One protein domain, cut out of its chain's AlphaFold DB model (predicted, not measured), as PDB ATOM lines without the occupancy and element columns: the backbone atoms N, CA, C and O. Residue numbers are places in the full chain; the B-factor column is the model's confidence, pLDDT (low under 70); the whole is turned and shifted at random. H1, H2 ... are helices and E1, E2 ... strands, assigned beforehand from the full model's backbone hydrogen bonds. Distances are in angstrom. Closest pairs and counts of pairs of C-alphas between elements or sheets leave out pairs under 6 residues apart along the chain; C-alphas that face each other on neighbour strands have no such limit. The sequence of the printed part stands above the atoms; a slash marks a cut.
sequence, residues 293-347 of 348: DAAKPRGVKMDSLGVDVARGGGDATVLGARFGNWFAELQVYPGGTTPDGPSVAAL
ATOM      1  N   ASP A 293     132.614 122.733 115.425       80.88
ATOM      2  CA  ASP A 293     133.858 123.088 116.127       80.88
ATOM      3  C   ASP A 293     134.864 121.920 116.123       80.88
ATOM      4  O   ASP A 293     136.032 122.065 115.757       80.88
ATOM      5  N   ALA A 294     134.368 120.699 116.354       80.88
ATOM      6  CA  ALA A 294     135.164 119.471 116.295       80.88
ATOM      7  C   ALA A 294     135.784 119.182 114.912       80.88
ATOM      8  O   ALA A 294     136.722 118.387 114.818       80.88
ATOM      9  N   ALA A 295     135.291 119.816 113.841       82.62
ATOM     10  CA  ALA A 295     135.826 119.673 112.489       82.62
ATOM     11  C   ALA A 295     137.028 120.594 112.209       82.62
ATOM     12  O   ALA A 295     137.536 120.589 111.083       82.62
ATOM     13  N   LYS A 296     137.519 121.356 113.203       86.38
ATOM     14  CA  LYS A 296     138.742 122.152 113.065       86.38
ATOM     15  C   LYS A 296     139.911 121.261 112.605       86.38
ATOM     16  O   LYS A 296     140.293 120.329 113.323       86.38
ATOM     17  N   PRO A 297     140.526 121.534 111.437       85.06
ATOM     18  CA  PRO A 297     141.587 120.687 110.910       85.06
ATOM     19  C   PRO A 297     142.805 120.633 111.845       85.06
ATOM     20  O   PRO A 297     143.388 121.659 112.204       85.06
ATOM     21  N   ARG A 298     143.225 119.422 112.232       87.94
ATOM     22  CA  ARG A 298     144.405 119.227 113.089       87.94
ATOM     23  C   ARG A 298     145.688 119.526 112.320       87.94
ATOM     24  O   ARG A 298     145.865 119.064 111.198       87.94
ATOM     25  N   GLY A 299     146.600 120.266 112.945       86.69
ATOM     26  CA  GLY A 299     147.905 120.599 112.363       86.69
ATOM     27  C   GLY A 299     147.867 121.648 111.246       86.69
ATOM     28  O   GLY A 299     148.922 122.014 110.732       86.69
ATOM     29  N   VAL A 300     146.687 122.166 110.891       89.56
ATOM     30  CA  VAL A 300     146.552 123.283 109.952       89.56
ATOM     31  C   VAL A 300     146.751 124.587 110.717       89.56
ATOM     32  O   VAL A 300     146.110 124.828 111.741       89.56
ATOM     33  N   LYS A 301     147.677 125.420 110.238       92.56
ATOM     34  CA  LYS A 301     147.915 126.759 110.790       92.56
ATOM     35  C   LYS A 301     146.839 127.730 110.304       92.56
ATOM     36  O   LYS A 301     146.210 127.487 109.277       92.56
ATOM     37  N   MET A 302     146.660 128.828 111.033       93.25
ATOM     38  CA  MET A 302     145.846 129.944 110.556       93.25
ATOM     39  C   MET A 302     146.425 130.438 109.226       93.25
ATOM     40  O   MET A 302     147.619 130.732 109.158       93.25
ATOM     41  N   ASP A 303     145.601 130.482 108.180       93.62
ATOM     42  CA  ASP A 303     146.022 130.889 106.834       93.62
ATOM     43  C   ASP A 303     145.522 132.288 106.450       93.62
ATOM     44  O   ASP A 303     146.071 132.921 105.550       93.62
ATOM     45  N   SER A 304     144.498 132.785 107.142       95.50
ATOM     46  CA  SER A 304     143.915 134.098 106.917       95.50
ATOM     47  C   SER A 304     143.240 134.597 108.190       95.50
ATOM     48  O   SER A 304     142.644 133.820 108.936       95.50
ATOM     49  N   LEU A 305     143.337 135.903 108.424       95.25
ATOM     50  CA  LEU A 305     142.624 136.617 109.471       95.25
ATOM     51  C   LEU A 305     141.904 137.797 108.816       95.25
ATOM     52  O   LEU A 305     142.550 138.689 108.265       95.25
ATOM     53  N   GLY A 306     140.574 137.775 108.839       95.81
ATOM     54  CA  GLY A 306     139.760 138.937 108.500       95.81
ATOM     55  C   GLY A 306     139.621 139.837 109.722       95.81
ATOM     56  O   GLY A 306     139.369 139.329 110.815       95.81
ATOM     57  N   VAL A 307     139.785 141.146 109.541       95.19
ATOM     58  CA  VAL A 307     139.614 142.140 110.608       95.19
ATOM     59  C   VAL A 307     138.714 143.258 110.095       95.19
ATOM     60  O   VAL A 307     139.080 143.948 109.143       95.19
ATOM     61  N   ASP A 308     137.557 143.428 110.727       95.81
ATOM     62  CA  ASP A 308     136.671 144.577 110.538       95.81
ATOM     63  C   ASP A 308     136.852 145.537 111.717       95.81
ATOM     64  O   ASP A 308     136.763 145.124 112.873       95.81
ATOM     65  N   VAL A 309     137.201 146.795 111.445       94.75
ATOM     66  CA  VAL A 309     137.765 147.711 112.448       94.75
ATOM     67  C   VAL A 309     136.817 148.872 112.727       94.75
ATOM     68  O   VAL A 309     136.649 149.744 111.879       94.75
ATOM     69  N   ALA A 310     136.310 148.958 113.961       92.50
ATOM     70  CA  ALA A 310     135.390 150.024 114.374       92.50
ATOM     71  C   ALA A 310     136.073 151.383 114.641       92.50
ATOM     72  O   ALA A 310     135.478 152.428 114.395       92.50
ATOM     73  N   ARG A 311     137.331 151.390 115.124       88.81
ATOM     74  CA  ARG A 311     138.085 152.600 115.540       88.81
ATOM     75  C   ARG A 311     137.331 153.499 116.539       88.81
ATOM     76  O   ARG A 311     137.200 154.706 116.336       88.81
ATOM     77  N   GLY A 312     136.861 152.929 117.645       86.06
ATOM     78  CA  GLY A 312     136.041 153.658 118.616       86.06
ATOM     79  C   GLY A 312     134.544 153.538 118.330       86.06
ATOM     80  O   GLY A 312     134.105 152.665 117.589       86.06
ATOM     81  N   GLY A 313     133.754 154.421 118.941       85.94
ATOM     82  CA  GLY A 313     132.309 154.485 118.716       85.94
ATOM     83  C   GLY A 313     131.511 153.337 119.347       85.94
ATOM     84  O   GLY A 313     131.991 152.637 120.238       85.94
ATOM     85  N   GLY A 314     130.252 153.220 118.915       83.75
ATOM     86  CA  GLY A 314     129.301 152.213 119.399       83.75
ATOM     87  C   GLY A 314     129.360 150.871 118.664       83.75
ATOM     88  O   GLY A 314     128.775 149.907 119.149       83.75
ATOM     89  N   ASP A 315     130.062 150.805 117.531       88.88
ATOM     90  CA  ASP A 315     130.242 149.576 116.752       88.88
ATOM     91  C   ASP A 315     131.328 148.679 117.371       88.88
ATOM     92  O   ASP A 315     131.995 149.059 118.336       88.88
ATOM     93  N   ALA A 316     131.512 147.469 116.839       93.69
ATOM     94  CA  ALA A 316     132.491 146.504 117.337       93.69
ATOM     95  C   ALA A 316     133.587 146.210 116.307       93.69
ATOM     96  O   ALA A 316     133.316 146.107 115.113       93.69
ATOM     97  N   THR A 317     134.821 146.033 116.780       95.44
ATOM     98  CA  THR A 317     135.910 145.454 115.984       95.44
ATOM     99  C   THR A 317     135.771 143.933 116.008       95.44
ATOM    100  O   THR A 317     135.664 143.347 117.088       95.44
ATOM    101  N   VAL A 318     135.771 143.287 114.841       96.94
ATOM    102  CA  VAL A 318     135.515 141.844 114.700       96.94
ATOM    103  C   VAL A 318     136.667 141.157 113.979       96.94
ATOM    104  O   VAL A 318     137.073 141.573 112.895       96.94
ATOM    105  N   LEU A 319     137.178 140.080 114.573       96.44
ATOM    106  CA  LEU A 319     138.226 139.239 114.001       96.44
ATOM    107  C   LEU A 319     137.658 137.862 113.639       96.44
ATOM    108  O   LEU A 319     137.000 137.214 114.454       96.44
ATOM    109  N   GLY A 320     137.953 137.398 112.424       95.94
ATOM    110  CA  GLY A 320     137.548 136.088 111.911       95.94
ATOM    111  C   GLY A 320     138.742 135.312 111.366       95.94
ATOM    112  O   GLY A 320     139.210 135.580 110.258       95.94
ATOM    113  N   ALA A 321     139.243 134.351 112.141       94.75
ATOM    114  CA  ALA A 321     140.369 133.510 111.739       94.75
ATOM    115  C   ALA A 321     139.911 132.335 110.863       94.75
ATOM    116  O   ALA A 321     138.903 131.686 111.152       94.75
ATOM    117  N   ARG A 322     140.684 132.010 109.825       94.81
ATOM    118  CA  ARG A 322     140.448 130.877 108.924       94.81
ATOM    119  C   ARG A 322     141.611 129.883 108.968       94.81
ATOM    120  O   ARG A 322     142.783 130.252 109.040       94.81
ATOM    121  N   PHE A 323     141.252 128.604 108.935       94.31
ATOM    122  CA  PHE A 323     142.143 127.449 108.945       94.31
ATOM    123  C   PHE A 323     141.736 126.525 107.787       94.31
ATOM    124  O   PHE A 323     140.925 125.609 107.957       94.31
ATOM    125  N   GLY A 324     142.237 126.788 106.577       90.50
ATOM    126  CA  GLY A 324     141.774 126.102 105.370       90.50
ATOM    127  C   GLY A 324     140.300 126.413 105.098       90.50
ATOM    128  O   GLY A 324     139.926 127.566 104.908       90.50
ATOM    129  N   ASN A 325     139.442 125.395 105.118       88.06
ATOM    130  CA  ASN A 325     137.999 125.565 104.893       88.06
ATOM    131  C   ASN A 325     137.185 125.708 106.193       88.06
ATOM    132  O   ASN A 325     135.957 125.671 106.146       88.06
ATOM    133  N   TRP A 326     137.848 125.841 107.345       92.75
ATOM    134  CA  TRP A 326     137.202 126.013 108.645       92.75
ATOM    135  C   TRP A 326     137.409 127.437 109.165       92.75
ATOM    136  O   TRP A 326     138.521 127.966 109.111       92.75
ATOM    137  N   PHE A 327     136.342 128.052 109.671       93.06
ATOM    138  CA  PHE A 327     136.338 129.412 110.216       93.06
ATOM    139  C   PHE A 327     136.180 129.341 111.735       93.06
ATOM    140  O   PHE A 327     135.340 128.585 112.214       93.06
ATOM    141  N   ALA A 328     136.990 130.087 112.481       91.94
ATOM    142  CA  ALA A 328     136.858 130.184 113.930       91.94
ATOM    143  C   ALA A 328     135.639 131.021 114.325       91.94
ATOM    144  O   ALA A 328     135.170 131.845 113.538       91.94
ATOM    145  N   GLU A 329     135.175 130.841 115.564       91.69
ATOM    146  CA  GLU A 329     134.219 131.768 116.168       91.69
ATOM    147  C   GLU A 329     134.743 133.207 116.090       91.69
ATOM    148  O   GLU A 329     135.941 133.471 116.249       91.69
ATOM    149  N   LEU A 330     133.828 134.134 115.802       94.56
ATOM    150  CA  LEU A 330     134.157 135.544 115.657       94.56
ATOM    151  C   LEU A 330     134.551 136.123 117.015       94.56
ATOM    152  O   LEU A 330     133.793 136.051 117.979       94.56
ATOM    153  N   GLN A 331     135.723 136.745 117.070       95.06
ATOM    154  CA  GLN A 331     136.162 137.478 118.250       95.06
ATOM    155  C   GLN A 331     135.677 138.920 118.122       95.06
ATOM    156  O   GLN A 331     136.078 139.632 117.201       95.06
ATOM    157  N   VAL A 332     134.781 139.330 119.020       95.06
ATOM    158  CA  VAL A 332     134.090 140.624 118.963       95.06
ATOM    159  C   VAL A 332     134.553 141.505 120.117       95.06
ATOM    160  O   VAL A 332     134.417 141.136 121.283       95.06
ATOM    161  N   TYR A 333     135.064 142.689 119.791       93.12
ATOM    162  CA  TYR A 333     135.587 143.656 120.752       93.12
ATOM    163  C   TYR A 333     134.807 144.971 120.656       93.12
ATOM    164  O   TYR A 333     134.658 145.501 119.554       93.12
ATOM    165  N   PRO A 334     134.329 145.547 121.775       91.50
ATOM    166  CA  PRO A 334     133.653 146.842 121.749       91.50
ATOM    167  C   PRO A 334     134.548 147.924 121.130       91.50
ATOM    168  O   PRO A 334     135.704 148.062 121.536       91.50
ATOM    169  N   GLY A 335     134.021 148.740 120.213       89.81
ATOM    170  CA  GLY A 335     134.786 149.765 119.496       89.81
ATOM    171  C   GLY A 335     135.515 150.730 120.425       89.81
ATOM    172  O   GLY A 335     136.678 151.053 120.186       89.81
ATOM    173  N   GLY A 336     134.898 151.100 121.551       88.81
ATOM    174  CA  GLY A 336     135.523 151.915 122.600       88.81
ATOM    175  C   GLY A 336     136.803 151.324 123.220       88.81
ATOM    176  O   GLY A 336     137.602 152.076 123.766       88.81
ATOM    177  N   THR A 337     137.025 150.007 123.115       89.94
ATOM    178  CA  THR A 337     138.270 149.331 123.543       89.94
ATOM    179  C   THR A 337     139.311 149.225 122.426       89.94
ATOM    180  O   THR A 337     140.470 148.918 122.688       89.94
ATOM    181  N   THR A 338     138.921 149.537 121.190       93.25
ATOM    182  CA  THR A 338     139.771 149.543 119.994       93.25
ATOM    183  C   THR A 338     139.739 150.919 119.308       93.25
ATOM    184  O   THR A 338     139.265 151.026 118.173       93.25
ATOM    185  N   PRO A 339     140.171 152.005 119.980       93.12
ATOM    186  CA  PRO A 339     140.005 153.370 119.470       93.12
ATOM    187  C   PRO A 339     140.937 153.710 118.296       93.12
ATOM    188  O   PRO A 339     140.663 154.639 117.539       93.12
ATOM    189  N   ASP A 340     142.038 152.978 118.130       92.56
ATOM    190  CA  ASP A 340     143.089 153.278 117.160       92.56
ATOM    191  C   ASP A 340     143.733 152.016 116.558       92.56
ATOM    192  O   ASP A 340     143.437 150.882 116.934       92.56
ATOM    193  N   GLY A 341     144.612 152.230 115.574       92.19
ATOM    194  CA  GLY A 341     145.343 151.161 114.888       92.19
ATOM    195  C   GLY A 341     146.190 150.282 115.823       92.19
ATOM    196  O   GLY A 341     146.067 149.063 115.731       92.19
ATOM    197  N   PRO A 342     147.024 150.849 116.717       94.38
ATOM    198  CA  PRO A 342     147.804 150.070 117.681       94.38
ATOM    199  C   PRO A 342     146.957 149.170 118.585       94.38
ATOM    200  O   PRO A 342     147.308 148.007 118.772       94.38
ATOM    201  N   SER A 343     145.828 149.671 119.093       93.25
ATOM    202  CA  SER A 343     144.932 148.886 119.948       93.25
ATOM    203  C   SER A 343     144.353 147.678 119.211       93.25
ATOM    204  O   SER A 343     144.258 146.598 119.782       93.25
ATOM    205  N   VAL A 344     144.010 147.834 117.929       92.75
ATOM    206  CA  VAL A 344     143.506 146.739 117.084       92.75
ATOM    207  C   VAL A 344     144.625 145.765 116.713       92.75
ATOM    208  O   VAL A 344     144.421 144.557 116.750       92.75
ATOM    209  N   ALA A 345     145.818 146.272 116.387       91.31
ATOM    210  CA  ALA A 345     146.965 145.438 116.031       91.31
ATOM    211  C   ALA A 345     147.403 144.516 117.180       91.31
ATOM    212  O   ALA A 345     147.935 143.444 116.923       91.31
ATOM    213  N   ALA A 346     147.154 144.904 118.435       91.88
ATOM    214  CA  ALA A 346     147.430 144.074 119.607       91.88
ATOM    215  C   ALA A 346     146.482 142.865 119.764       91.88
ATOM    216  O   ALA A 346     146.753 141.999 120.593       91.88
ATOM    217  N   LEU A 347     145.380 142.806 119.006       88.50
ATOM    218  CA  LEU A 347     144.402 141.711 119.050       88.50
ATOM    219  C   LEU A 347     144.717 140.559 118.080       88.50
ATOM    220  O   LEU A 347     144.113 139.495 118.205       88.50
TER     221      LEU A 347
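This is residues 293 to 347 of the 348 residues of the protein "Terminase_6 domain-containing protein" of Rhodospirillaceae bacterium (UniProt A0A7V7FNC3). A narrow ribbon of three antiparallel strands makes the core, with the long strand E2 in the middle and E1 and E3 side by side with it as the two edges, and the one-turn helix H1 near the end where E2 begins only grazes it. At the other end of the ribbon, where E2 ends, the first printed stretch, residues 293 to 303, runs past with no named element before it enters E1. The printed part has 55 residues, with three named strands and one named helix in the order E1, E2, E3, H1; the sheet's order is E1, E2, E3, all antiparallel, and the class is mixed, helices and strands, with under half of the residues in named elements. The whole is loose, with a radius of gyration of the C-alphas of 12.9 A. The C-alphas span 37 by 18 by 12 A along their three main axes, only just a rod.

The longest strand by residues is E2, residues 316 to 323, 22.9 A from first to last C-alpha; C-alpha 316 is at (132.491, 146.504, 117.337) and C-alpha 323 at (142.143, 127.449, 108.945). The strand E1 holds residues 304 to 308 and is 13.2 A long from first to last C-alpha, beginning with C-alpha 304 at (143.915, 134.098, 106.917). The strand E3 holds residues 331 to 334 and measures 10.3 A in the same way. The helix H1, residues 341 to 345, is 6.1 A from first to last C-alpha and ends with C-alpha 345 at (146.965, 145.438, 116.031).

The sheet is a meander, each strand the antiparallel neighbour of the one before, in the order E1, E2, E3. E2 is its inner strand, and E1 and E3 are its edge strands. E1 and E2 form a hairpin, with 168 degrees between their N-to-C directions. The C-alphas of Leu 305 and Ala 321, which face each other, are 4.5 A apart. Across this pair N 306 and O 320 are within hydrogen-bond range at 2.9 A, and N 322 and O 304 at 2.8 A. E2 and E3 form a second hairpin, also with 168 degrees between their directions. The C-alphas of Ala 316 and Pro 334 face each other at 4.6 A. Here N 317 and O 333 are 2.8 A apart and N 331 and O 319 are 2.9 A apart, both within hydrogen-bond range. E1 and E3 are apart. Outside the named strands there is a short antiparallel pairing of residues 322 to 323, which belong to E2, with residues 326 to 327. H1 is on the sheet but only grazes it, with its residues 344 to 345. The closest C-alphas of E2 and H1 are those of Thr 317 and Val 344, 7.8 A apart. In H1 every O i to N i+4 pair is within hydrogen-bond range.

The two C-alphas farthest apart are those of Gly 299 and Gly 313, 37.8 A. The C-alphas of the first and last printed residues, Asp 293 and Leu 347, are 21.6 A apart. The printed part runs from residue 293 to residue 347 of a full chain of 348 residues and has no cut. The links from E1 to E2 and from E2 to E3 are short, with 7 residues each, and the link from E3 to H1 is short too, with 6 residues; no link is long. The mean pLDDT of the printed part is 91.4, and no printed residue is under 70.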